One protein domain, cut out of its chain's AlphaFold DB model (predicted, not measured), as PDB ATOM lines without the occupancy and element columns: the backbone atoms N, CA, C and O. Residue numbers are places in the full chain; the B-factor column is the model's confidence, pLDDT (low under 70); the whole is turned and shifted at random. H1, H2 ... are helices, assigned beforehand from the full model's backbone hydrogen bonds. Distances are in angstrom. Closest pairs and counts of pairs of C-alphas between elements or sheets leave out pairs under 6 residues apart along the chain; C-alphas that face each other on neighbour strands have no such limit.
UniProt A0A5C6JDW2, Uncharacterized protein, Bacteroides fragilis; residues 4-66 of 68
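This is residues 4 to 66 of the 68 residues of an uncharacterized protein of Bacteroides fragilis (UniProt A0A5C6JDW2). Look first at the long helix H3: it is a bridge between two small groups of helices, H1 with H2 near its first part and H4 with H5 at its far end. H1 crosses H3, H2 packs on the last part of H1, and beyond H3 the H4 and H5 helices form a hairpin that stays apart from H1 and H2, with an open gap between the two groups. The printed part has 63 residues with five named helices, H1 to H5 in order along the chain, and no named strand; the class is all helix. It is only just compact, close to loose, with a radius of gyration of the C-alphas of 12.8 A, and it spans 31 by 23 by 19 A.

Find C-alpha 25 at (103.712, 147.697, 0.617); from there H3, residues 25 to 40, runs 21.8 A to C-alpha 40 at (105.076, 130.119, 13.510). Before it come H1, residues 4 to 15, which begins at C-alpha 4 at (118.225, 137.761, 6.515) and is 16.6 A long, and H2, residues 19 to 23, 6.0 A long. After it come H4, residues 44 to 55, 16.6 A long, and H5, residues 57 to 64, which runs 10.4 A to C-alpha 64 at (96.561, 141.002, 20.300).

Start at H3 and look at residues 28 to 35, the part that touches H1, which meets it with residues 5 to 10 alone. The closest C-alphas are those of Ala 6 and Ala 31, 4.4 A apart; the two helices run opposite ways at a steep tilt of 69.6 degrees, only just short of about perpendicular. Residues 9 to 13 of H1 touch H2, where the closest C-alphas, of Val 13 and Met 19, are 5.1 A apart. H2 and H3 are close but not clearly touching, with the C-alphas of Leu 20 and Val 28 closest at 6.9 A. At the other end, residues 36 to 40 of H3 touch residues 46 to 50 of H4 in a helical hairpin, opposite ways at a steep tilt of 41 degrees; the closest C-alphas, of Ser 40 and Lys 47, are 4.2 A apart. H4 and H5 form a second helical hairpin, opposite ways at a shallow tilt of 31 degrees. Here residues 49 to 53 of H4 touch H5, and the closest C-alphas, of Ser 53 and Ala 60, are 5.0 A apart. H3 and H5 are apart. In H1, H2, H3, H4 and H5 every O i to N i+4 pair is within hydrogen-bond range.

The two C-alphas farthest apart are those of Leu 22 and Glu 44, 32.9 A. The printed part, residues 4 to 66, has no cut. The four links between the helices are tight. The mean pLDDT of the printed part is 93.4, and no printed residue is under 70.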
ATOM      1  N   ARG A   4     117.385 136.595   6.182       97.06
ATOM      2  CA  ARG A   4     118.225 137.761   6.515       97.06
ATOM      3  C   ARG A   4     117.682 139.061   5.909       97.06
ATOM      4  O   ARG A   4     117.686 140.090   6.575       97.06
ATOM      5  N   GLN A   5     117.184 139.013   4.670       96.62
ATOM      6  CA  GLN A   5     116.585 140.176   4.009       96.62
ATOM      7  C   GLN A   5     115.265 140.572   4.670       96.62
ATOM      8  O   GLN A   5     115.077 141.745   4.974       96.62
ATOM      9  N   ALA A   6     114.394 139.598   4.948       97.25
ATOM     10  CA  ALA A   6     113.129 139.847   5.635       97.25
ATOM     11  C   ALA A   6     113.359 140.486   7.014       97.25
ATOM     12  O   ALA A   6     112.770 141.519   7.314       97.25
ATOM     13  N   LYS A   7     114.307 139.956   7.802       96.94
ATOM     14  CA  LYS A   7     114.714 140.545   9.088       96.94
ATOM     15  C   LYS A   7     115.191 141.994   8.942       96.94
ATOM     16  O   LYS A   7     114.789 142.833   9.740       96.94
ATOM     17  N   LYS A   8     116.012 142.303   7.928       96.88
ATOM     18  CA  LYS A   8     116.490 143.674   7.669       96.88
ATOM     19  C   LYS A   8     115.333 144.621   7.342       96.88
ATOM     20  O   LYS A   8     115.243 145.683   7.946       96.88
ATOM     21  N   ILE A   9     114.446 144.228   6.428       96.44
ATOM     22  CA  ILE A   9     113.290 145.046   6.029       96.44
ATOM     23  C   ILE A   9     112.382 145.299   7.232       96.44
ATOM     24  O   ILE A   9     112.090 146.452   7.532       96.44
ATOM     25  N   MET A  10     112.007 144.251   7.972       96.50
ATOM     26  CA  MET A  10     111.128 144.400   9.134       96.50
ATOM     27  C   MET A  10     111.774 145.232  10.247       96.50
ATOM     28  O   MET A  10     111.095 146.049  10.863       96.50
ATOM     29  N   LYS A  11     113.092 145.097  10.476       96.56
ATOM     30  CA  LYS A  11     113.829 145.955  11.420       96.56
ATOM     31  C   LYS A  11     113.769 147.425  10.995       96.56
ATOM     32  O   LYS A  11     113.489 148.278  11.829       96.56
ATOM     33  N   ASN A  12     113.999 147.709   9.716       96.25
ATOM     34  CA  ASN A  12     113.996 149.070   9.187       96.25
ATOM     35  C   ASN A  12     112.603 149.705   9.246       96.25
ATOM     36  O   ASN A  12     112.485 150.831   9.713       96.25
ATOM     37  N   VAL A  13     111.554 148.975   8.850       95.06
ATOM     38  CA  VAL A  13     110.155 149.435   8.940       95.06
ATOM     39  C   VAL A  13     109.746 149.711  10.385       95.06
ATOM     40  O   VAL A  13     109.070 150.701  10.651       95.06
ATOM     41  N   ARG A  14     110.192 148.878  11.336       93.50
ATOM     42  CA  ARG A  14     109.919 149.088  12.763       93.50
ATOM     43  C   ARG A  14     110.582 150.354  13.310       93.50
ATOM     44  O   ARG A  14     109.986 151.022  14.143       93.50
ATOM     45  N   LEU A  15     111.811 150.650  12.885       95.12
ATOM     46  CA  LEU A  15     112.564 151.821  13.353       95.12
ATOM     47  C   LEU A  15     112.119 153.116  12.666       95.12
ATOM     48  O   LEU A  15     112.063 154.158  13.308       95.12
ATOM     49  N   TYR A  16     111.778 153.051  11.379       93.69
ATOM     50  CA  TYR A  16     111.467 154.218  10.563       93.69
ATOM     51  C   TYR A  16     110.195 153.984   9.750       93.69
ATOM     52  O   TYR A  16     110.202 153.260   8.752       93.69
ATOM     53  N   LYS A  17     109.104 154.665  10.126       86.12
ATOM     54  CA  LYS A  17     107.797 154.546   9.451       86.12
ATOM     55  C   LYS A  17     107.868 154.877   7.951       86.12
ATOM     56  O   LYS A  17     107.173 154.253   7.154       86.12
ATOM     57  N   GLY A  18     108.767 155.785   7.554       92.75
ATOM     58  CA  GLY A  18     109.012 156.155   6.153       92.75
ATOM     59  C   GLY A  18     109.522 155.011   5.264       92.75
ATOM     60  O   GLY A  18     109.354 155.050   4.048       92.75
ATOM     61  N   MET A  19     110.086 153.948   5.848       93.00
ATOM     62  CA  MET A  19     110.608 152.804   5.088       93.00
ATOM     63  C   MET A  19     109.514 152.021   4.361       93.00
ATOM     64  O   MET A  19     109.815 151.333   3.387       93.00
ATOM     65  N   LEU A  20     108.255 152.128   4.802       92.75
ATOM     66  CA  LEU A  20     107.125 151.537   4.089       92.75
ATOM     67  C   LEU A  20     106.980 152.132   2.679       92.75
ATOM     68  O   LEU A  20     106.750 151.383   1.733       92.75
ATOM     69  N   TRP A  21     107.188 153.444   2.532       93.19
ATOM     70  CA  TRP A  21     107.138 154.141   1.243       93.19
ATOM     71  C   TRP A  21     108.322 153.772   0.349       93.19
ATOM     72  O   TRP A  21     108.140 153.497  -0.831       93.19
ATOM     73  N   LEU A  22     109.527 153.683   0.925       94.31
ATOM     74  CA  LEU A  22     110.748 153.338   0.185       94.31
ATOM     75  C   LEU A  22     110.762 151.888  -0.311       94.31
ATOM     76  O   LEU A  22     111.205 151.607  -1.421       94.31
ATOM     77  N   TYR A  23     110.323 150.941   0.519       93.94
ATOM     78  CA  TYR A  23     110.292 149.531   0.125       93.94
ATOM     79  C   TYR A  23     109.037 149.153  -0.658       93.94
ATOM     80  O   TYR A  23     109.078 148.167  -1.399       93.94
ATOM     81  N   GLY A  24     107.953 149.909  -0.488       94.12
ATOM     82  CA  GLY A  24     106.632 149.594  -1.007       94.12
ATOM     83  C   GLY A  24     105.919 148.515  -0.187       94.12
ATOM     84  O   GLY A  24     106.533 147.579   0.342       94.12
ATOM     85  N   THR A  25     104.591 148.614  -0.131       92.94
ATOM     86  CA  THR A  25     103.712 147.697   0.617       92.94
ATOM     87  C   THR A  25     103.918 146.240   0.207       92.94
ATOM     88  O   THR A  25     104.148 145.390   1.061       92.94
ATOM     89  N   GLY A  26     103.990 145.942  -1.094       95.06
ATOM     90  CA  GLY A  26     104.167 144.567  -1.575       95.06
ATOM     91  C   GLY A  26     105.487 143.909  -1.142       95.06
ATOM     92  O   GLY A  26     105.545 142.696  -0.909       95.06
ATOM     93  N   ARG A  27     106.574 144.683  -1.002       94.81
ATOM     94  CA  ARG A  27     107.862 144.144  -0.534       94.81
ATOM     95  C   ARG A  27     107.854 143.925   0.971       94.81
ATOM     96  O   ARG A  27     108.401 142.920   1.435       94.81
ATOM     97  N   VAL A  28     107.233 144.844   1.708       95.81
ATOM     98  CA  VAL A  28     107.050 144.732   3.157       95.81
ATOM     99  C   VAL A  28     106.149 143.546   3.491       95.81
ATOM    100  O   VAL A  28     106.537 142.741   4.330       95.81
ATOM    101  N   ASP A  29     105.060 143.321   2.759       95.56
ATOM    102  CA  ASP A  29     104.184 142.159   2.951       95.56
ATOM    103  C   ASP A  29     104.903 140.835   2.698       95.56
ATOM    104  O   ASP A  29     104.811 139.898   3.494       95.56
ATOM    105  N   LYS A  30     105.708 140.748   1.630       96.75
ATOM    106  CA  LYS A  30     106.547 139.561   1.379       96.75
ATOM    107  C   LYS A  30     107.543 139.313   2.517       96.75
ATOM    108  O   LYS A  30     107.806 138.155   2.853       96.75
ATOM    109  N   ALA A  31     108.115 140.372   3.096       97.12
ATOM    110  CA  ALA A  31     109.008 140.266   4.247       97.12
ATOM    111  C   ALA A  31     108.248 139.829   5.508       97.12
ATOM    112  O   ALA A  31     108.690 138.901   6.188       97.12
ATOM    113  N   ASN A  32     107.089 140.435   5.770       95.75
ATOM    114  CA  ASN A  32     106.226 140.134   6.903       95.75
ATOM    115  C   ASN A  32     105.772 138.671   6.875       95.75
ATOM    116  O   ASN A  32     106.052 137.925   7.807       95.75
ATOM    117  N   ASN A  33     105.233 138.203   5.748       95.56
ATOM    118  CA  ASN A  33     104.828 136.807   5.566       95.56
ATOM    119  C   ASN A  33     105.982 135.823   5.793       95.56
ATOM    120  O   ASN A  33     105.793 134.748   6.371       95.56
ATOM    121  N   ARG A  34     107.206 136.175   5.374       97.00
ATOM    122  CA  ARG A  34     108.382 135.336   5.640       97.00
ATOM    123  C   ARG A  34     108.715 135.284   7.132       97.00
ATOM    124  O   ARG A  34     109.085 134.211   7.610       97.00
ATOM    125  N   MET A  35     108.588 136.402   7.847       96.31
ATOM    126  CA  MET A  35     108.785 136.450   9.297       96.31
ATOM    127  C   MET A  35     107.688 135.694  10.046       96.31
ATOM    128  O   MET A  35     108.023 134.912  10.930       96.31
ATOM    129  N   CYS A  36     106.418 135.830   9.650       94.81
ATOM    130  CA  CYS A  36     105.312 135.070  10.231       94.81
ATOM    131  C   CYS A  36     105.577 133.564  10.134       94.81
ATOM    132  O   CYS A  36     105.587 132.888  11.153       94.81
ATOM    133  N   ARG A  37     105.929 133.048   8.947       94.50
ATOM    134  CA  ARG A  37     106.280 131.623   8.779       94.50
ATOM    135  C   ARG A  37     107.447 131.189   9.671       94.50
ATOM    136  O   ARG A  37     107.426 130.087  10.204       94.50
ATOM    137  N   TYR A  38     108.465 132.039   9.818       95.44
ATOM    138  CA  TYR A  38     109.624 131.740  10.660       95.44
ATOM    139  C   TYR A  38     109.262 131.646  12.147       95.44
ATOM    140  O   TYR A  38     109.726 130.730  12.816       95.44
ATOM    141  N   TYR A  39     108.445 132.569  12.659       94.31
ATOM    142  CA  TYR A  39     108.018 132.546  14.058       94.31
ATOM    143  C   TYR A  39     106.974 131.462  14.328       94.31
ATOM    144  O   TYR A  39     107.069 130.780  15.340       94.31
ATOM    145  N   SER A  40     106.056 131.207  13.394       94.38
ATOM    146  CA  SER A  40     105.076 130.119  13.510       94.38
ATOM    147  C   SER A  40     105.711 128.727  13.528       94.38
ATOM    148  O   SER A  40     105.101 127.796  14.036       94.38
ATOM    149  N   ALA A  41     106.916 128.562  12.974       93.06
ATOM    150  CA  ALA A  41     107.669 127.311  13.077       93.06
ATOM    151  C   ALA A  41     108.337 127.114  14.451       93.06
ATOM    152  O   ALA A  41     108.836 126.030  14.728       93.06
ATOM    153  N   LYS A  42     108.401 128.162  15.280       93.38
ATOM    154  CA  LYS A  42     109.080 128.159  16.584       93.38
ATOM    155  C   LYS A  42     108.126 128.244  17.767       93.38
ATOM    156  O   LYS A  42     108.470 127.782  18.843       93.38
ATOM    157  N   ASP A  43     106.981 128.884  17.568       94.25
ATOM    158  CA  ASP A  43     105.996 129.161  18.604       94.25
ATOM    159  C   ASP A  43     104.606 128.757  18.093       94.25
ATOM    160  O   ASP A  43     104.072 129.328  17.132       94.25
ATOM    161  N   GLU A  44     104.029 127.747  18.741       92.12
ATOM    162  CA  GLU A  44     102.707 127.217  18.414       92.12
ATOM    163  C   GLU A  44     101.585 128.210  18.717       92.12
ATOM    164  O   GLU A  44     100.627 128.311  17.945       92.12
ATOM    165  N   ARG A  45     101.720 129.019  19.776       91.00
ATOM    166  CA  ARG A  45     100.755 130.078  20.091       91.00
ATOM    167  C   ARG A  45     100.779 131.136  19.000       91.00
ATOM    168  O   ARG A  45      99.727 131.551  18.514       91.00
ATOM    169  N   PHE A  46     101.968 131.532  18.551       92.31
ATOM    170  CA  PHE A  46     102.099 132.463  17.432       92.31
ATOM    171  C   PHE A  46     101.503 131.885  16.139       92.31
ATOM    172  O   PHE A  46     100.814 132.590  15.399       92.31
ATOM    173  N   LYS A  47     101.712 130.591  15.864       94.25
ATOM    174  CA  LYS A  47     101.079 129.891  14.735       94.25
ATOM    175  C   LYS A  47      99.551 129.950  14.808       94.25
ATOM    176  O   LYS A  47      98.929 130.280  13.799       94.25
ATOM    177  N   ALA A  48      98.958 129.693  15.975       92.94
ATOM    178  CA  ALA A  48      97.513 129.783  16.177       92.94
ATOM    179  C   ALA A  48      96.986 131.206  15.926       92.94
ATOM    180  O   ALA A  48      95.984 131.376  15.234       92.94
ATOM    181  N   ILE A  49      97.701 132.234  16.396       91.56
ATOM    182  CA  ILE A  49      97.342 133.642  16.156       91.56
ATOM    183  C   ILE A  49      97.373 133.975  14.659       91.56
ATOM    184  O   ILE A  49      96.444 134.602  14.158       91.56
ATOM    185  N   VAL A  50      98.401 133.534  13.926       92.94
ATOM    186  CA  VAL A  50      98.500 133.755  12.471       92.94
ATOM    187  C   VAL A  50      97.389 133.022  11.711       92.94
ATOM    188  O   VAL A  50      96.822 133.548  10.754       92.94
ATOM    189  N   GLN A  51      97.041 131.802  12.121       93.50
ATOM    190  CA  GLN A  51      95.913 131.080  11.527       93.50
ATOM    191  C   GLN A  51      94.581 131.781  11.816       93.50
ATOM    192  O   GLN A  51      93.753 131.916  10.913       93.50
ATOM    193  N   LEU A  52      94.397 132.274  13.043       93.06
ATOM    194  CA  LEU A  52      93.226 133.052  13.428       93.06
ATOM    195  C   LEU A  52      93.146 134.352  12.630       93.06
ATOM    196  O   LEU A  52      92.073 134.663  12.132       93.06
ATOM    197  N   SER A  53      94.253 135.075  12.434       92.50
ATOM    198  CA  SER A  53      94.244 136.321  11.659       92.50
ATOM    199  C   SER A  53      93.835 136.109  10.206       92.50
ATOM    200  O   SER A  53      93.185 136.974   9.631       92.50
ATOM    201  N   ASN A  54      94.174 134.953   9.625       91.00
ATOM    202  CA  ASN A  54      93.772 134.606   8.261       91.00
ATOM    203  C   ASN A  54      92.282 134.245   8.149       91.00
ATOM    204  O   ASN A  54      91.692 134.456   7.097       91.00
ATOM    205  N   ARG A  55      91.677 133.688   9.207       93.81
ATOM    206  CA  ARG A  55      90.247 133.324   9.231       93.81
ATOM    207  C   ARG A  55      89.357 134.485   9.667       93.81
ATOM    208  O   ARG A  55      88.322 134.734   9.064       93.81
ATOM    209  N   ASN A  56      89.742 135.164  10.743       93.12
ATOM    210  CA  ASN A  56      89.023 136.282  11.331       93.12
ATOM    211  C   ASN A  56      90.018 137.332  11.872       93.12
ATOM    212  O   ASN A  56      90.463 137.249  13.027       93.12
ATOM    213  N   PRO A  57      90.364 138.343  11.058       90.69
ATOM    214  CA  PRO A  57      91.356 139.345  11.431       90.69
ATOM    215  C   PRO A  57      90.899 140.226  12.600       90.69
ATOM    216  O   PRO A  57      91.728 140.649  13.404       90.69
ATOM    217  N   LEU A  58      89.591 140.470  12.746       91.50
ATOM    218  CA  LEU A  58      89.044 141.295  13.829       91.50
ATOM    219  C   LEU A  58      89.209 140.613  15.187       91.50
ATOM    220  O   LEU A  58      89.632 141.249  16.154       91.50
ATOM    221  N   THR A  59      88.920 139.314  15.259       90.56
ATOM    222  CA  THR A  59      89.107 138.534  16.488       90.56
ATOM    223  C   THR A  59      90.586 138.425  16.850       90.56
ATOM    224  O   THR A  59      90.948 138.642  18.005       90.56
ATOM    225  N   ALA A  60      91.462 138.189  15.868       90.00
ATOM    226  CA  ALA A  60      92.907 138.195  16.100       90.00
ATOM    227  C   ALA A  60      93.406 139.553  16.624       90.00
ATOM    228  O   ALA A  60      94.222 139.601  17.545       90.00
ATOM    229  N   LEU A  61      92.882 140.665  16.096       89.19
ATOM    230  CA  LEU A  61      93.216 142.010  16.566       89.19
ATOM    231  C   LEU A  61      92.778 142.238  18.021       89.19
ATOM    232  O   LEU A  61      93.536 142.819  18.796       89.19
ATOM    233  N   LYS A  62      91.573 141.790  18.406       91.00
ATOM    234  CA  LYS A  62      91.100 141.873  19.800       91.00
ATOM    235  C   LYS A  62      92.031 141.111  20.743       91.00
ATOM    236  O   LYS A  62      92.418 141.658  21.773       91.00
ATOM    237  N   LEU A  63      92.442 139.904  20.345       89.38
ATOM    238  CA  LEU A  63      93.341 139.049  21.119       89.38
ATOM    239  C   LEU A  63      94.726 139.686  21.297       89.38
ATOM    240  O   LEU A  63      95.254 139.720  22.403       89.38
ATOM    241  N   LEU A  64      95.286 140.275  20.237       86.94
ATOM    242  CA  LEU A  64      96.561 141.002  20.300       86.94
ATOM    243  C   LEU A  64      96.486 142.291  21.131       86.94
ATOM    244  O   LEU A  64      97.494 142.723  21.684       86.94
ATOM    245  N   ARG A  65      95.306 142.911  21.220       88.88
ATOM    246  CA  ARG A  65      95.058 144.097  22.052       88.88
ATOM    247  C   ARG A  65      94.774 143.762  23.521       88.88
ATOM    248  O   ARG A  65      94.561 144.696  24.287       88.88
ATOM    249  N   GLY A  66      94.735 142.480  23.900       77.31
ATOM    250  CA  GLY A  66      94.397 142.048  25.261       77.31
ATOM    251  C   GLY A  66      92.948 142.352  25.654       77.31
ATOM    252  O   GLY A  66      92.662 142.540  26.827       77.31
TER     253      GLY A  66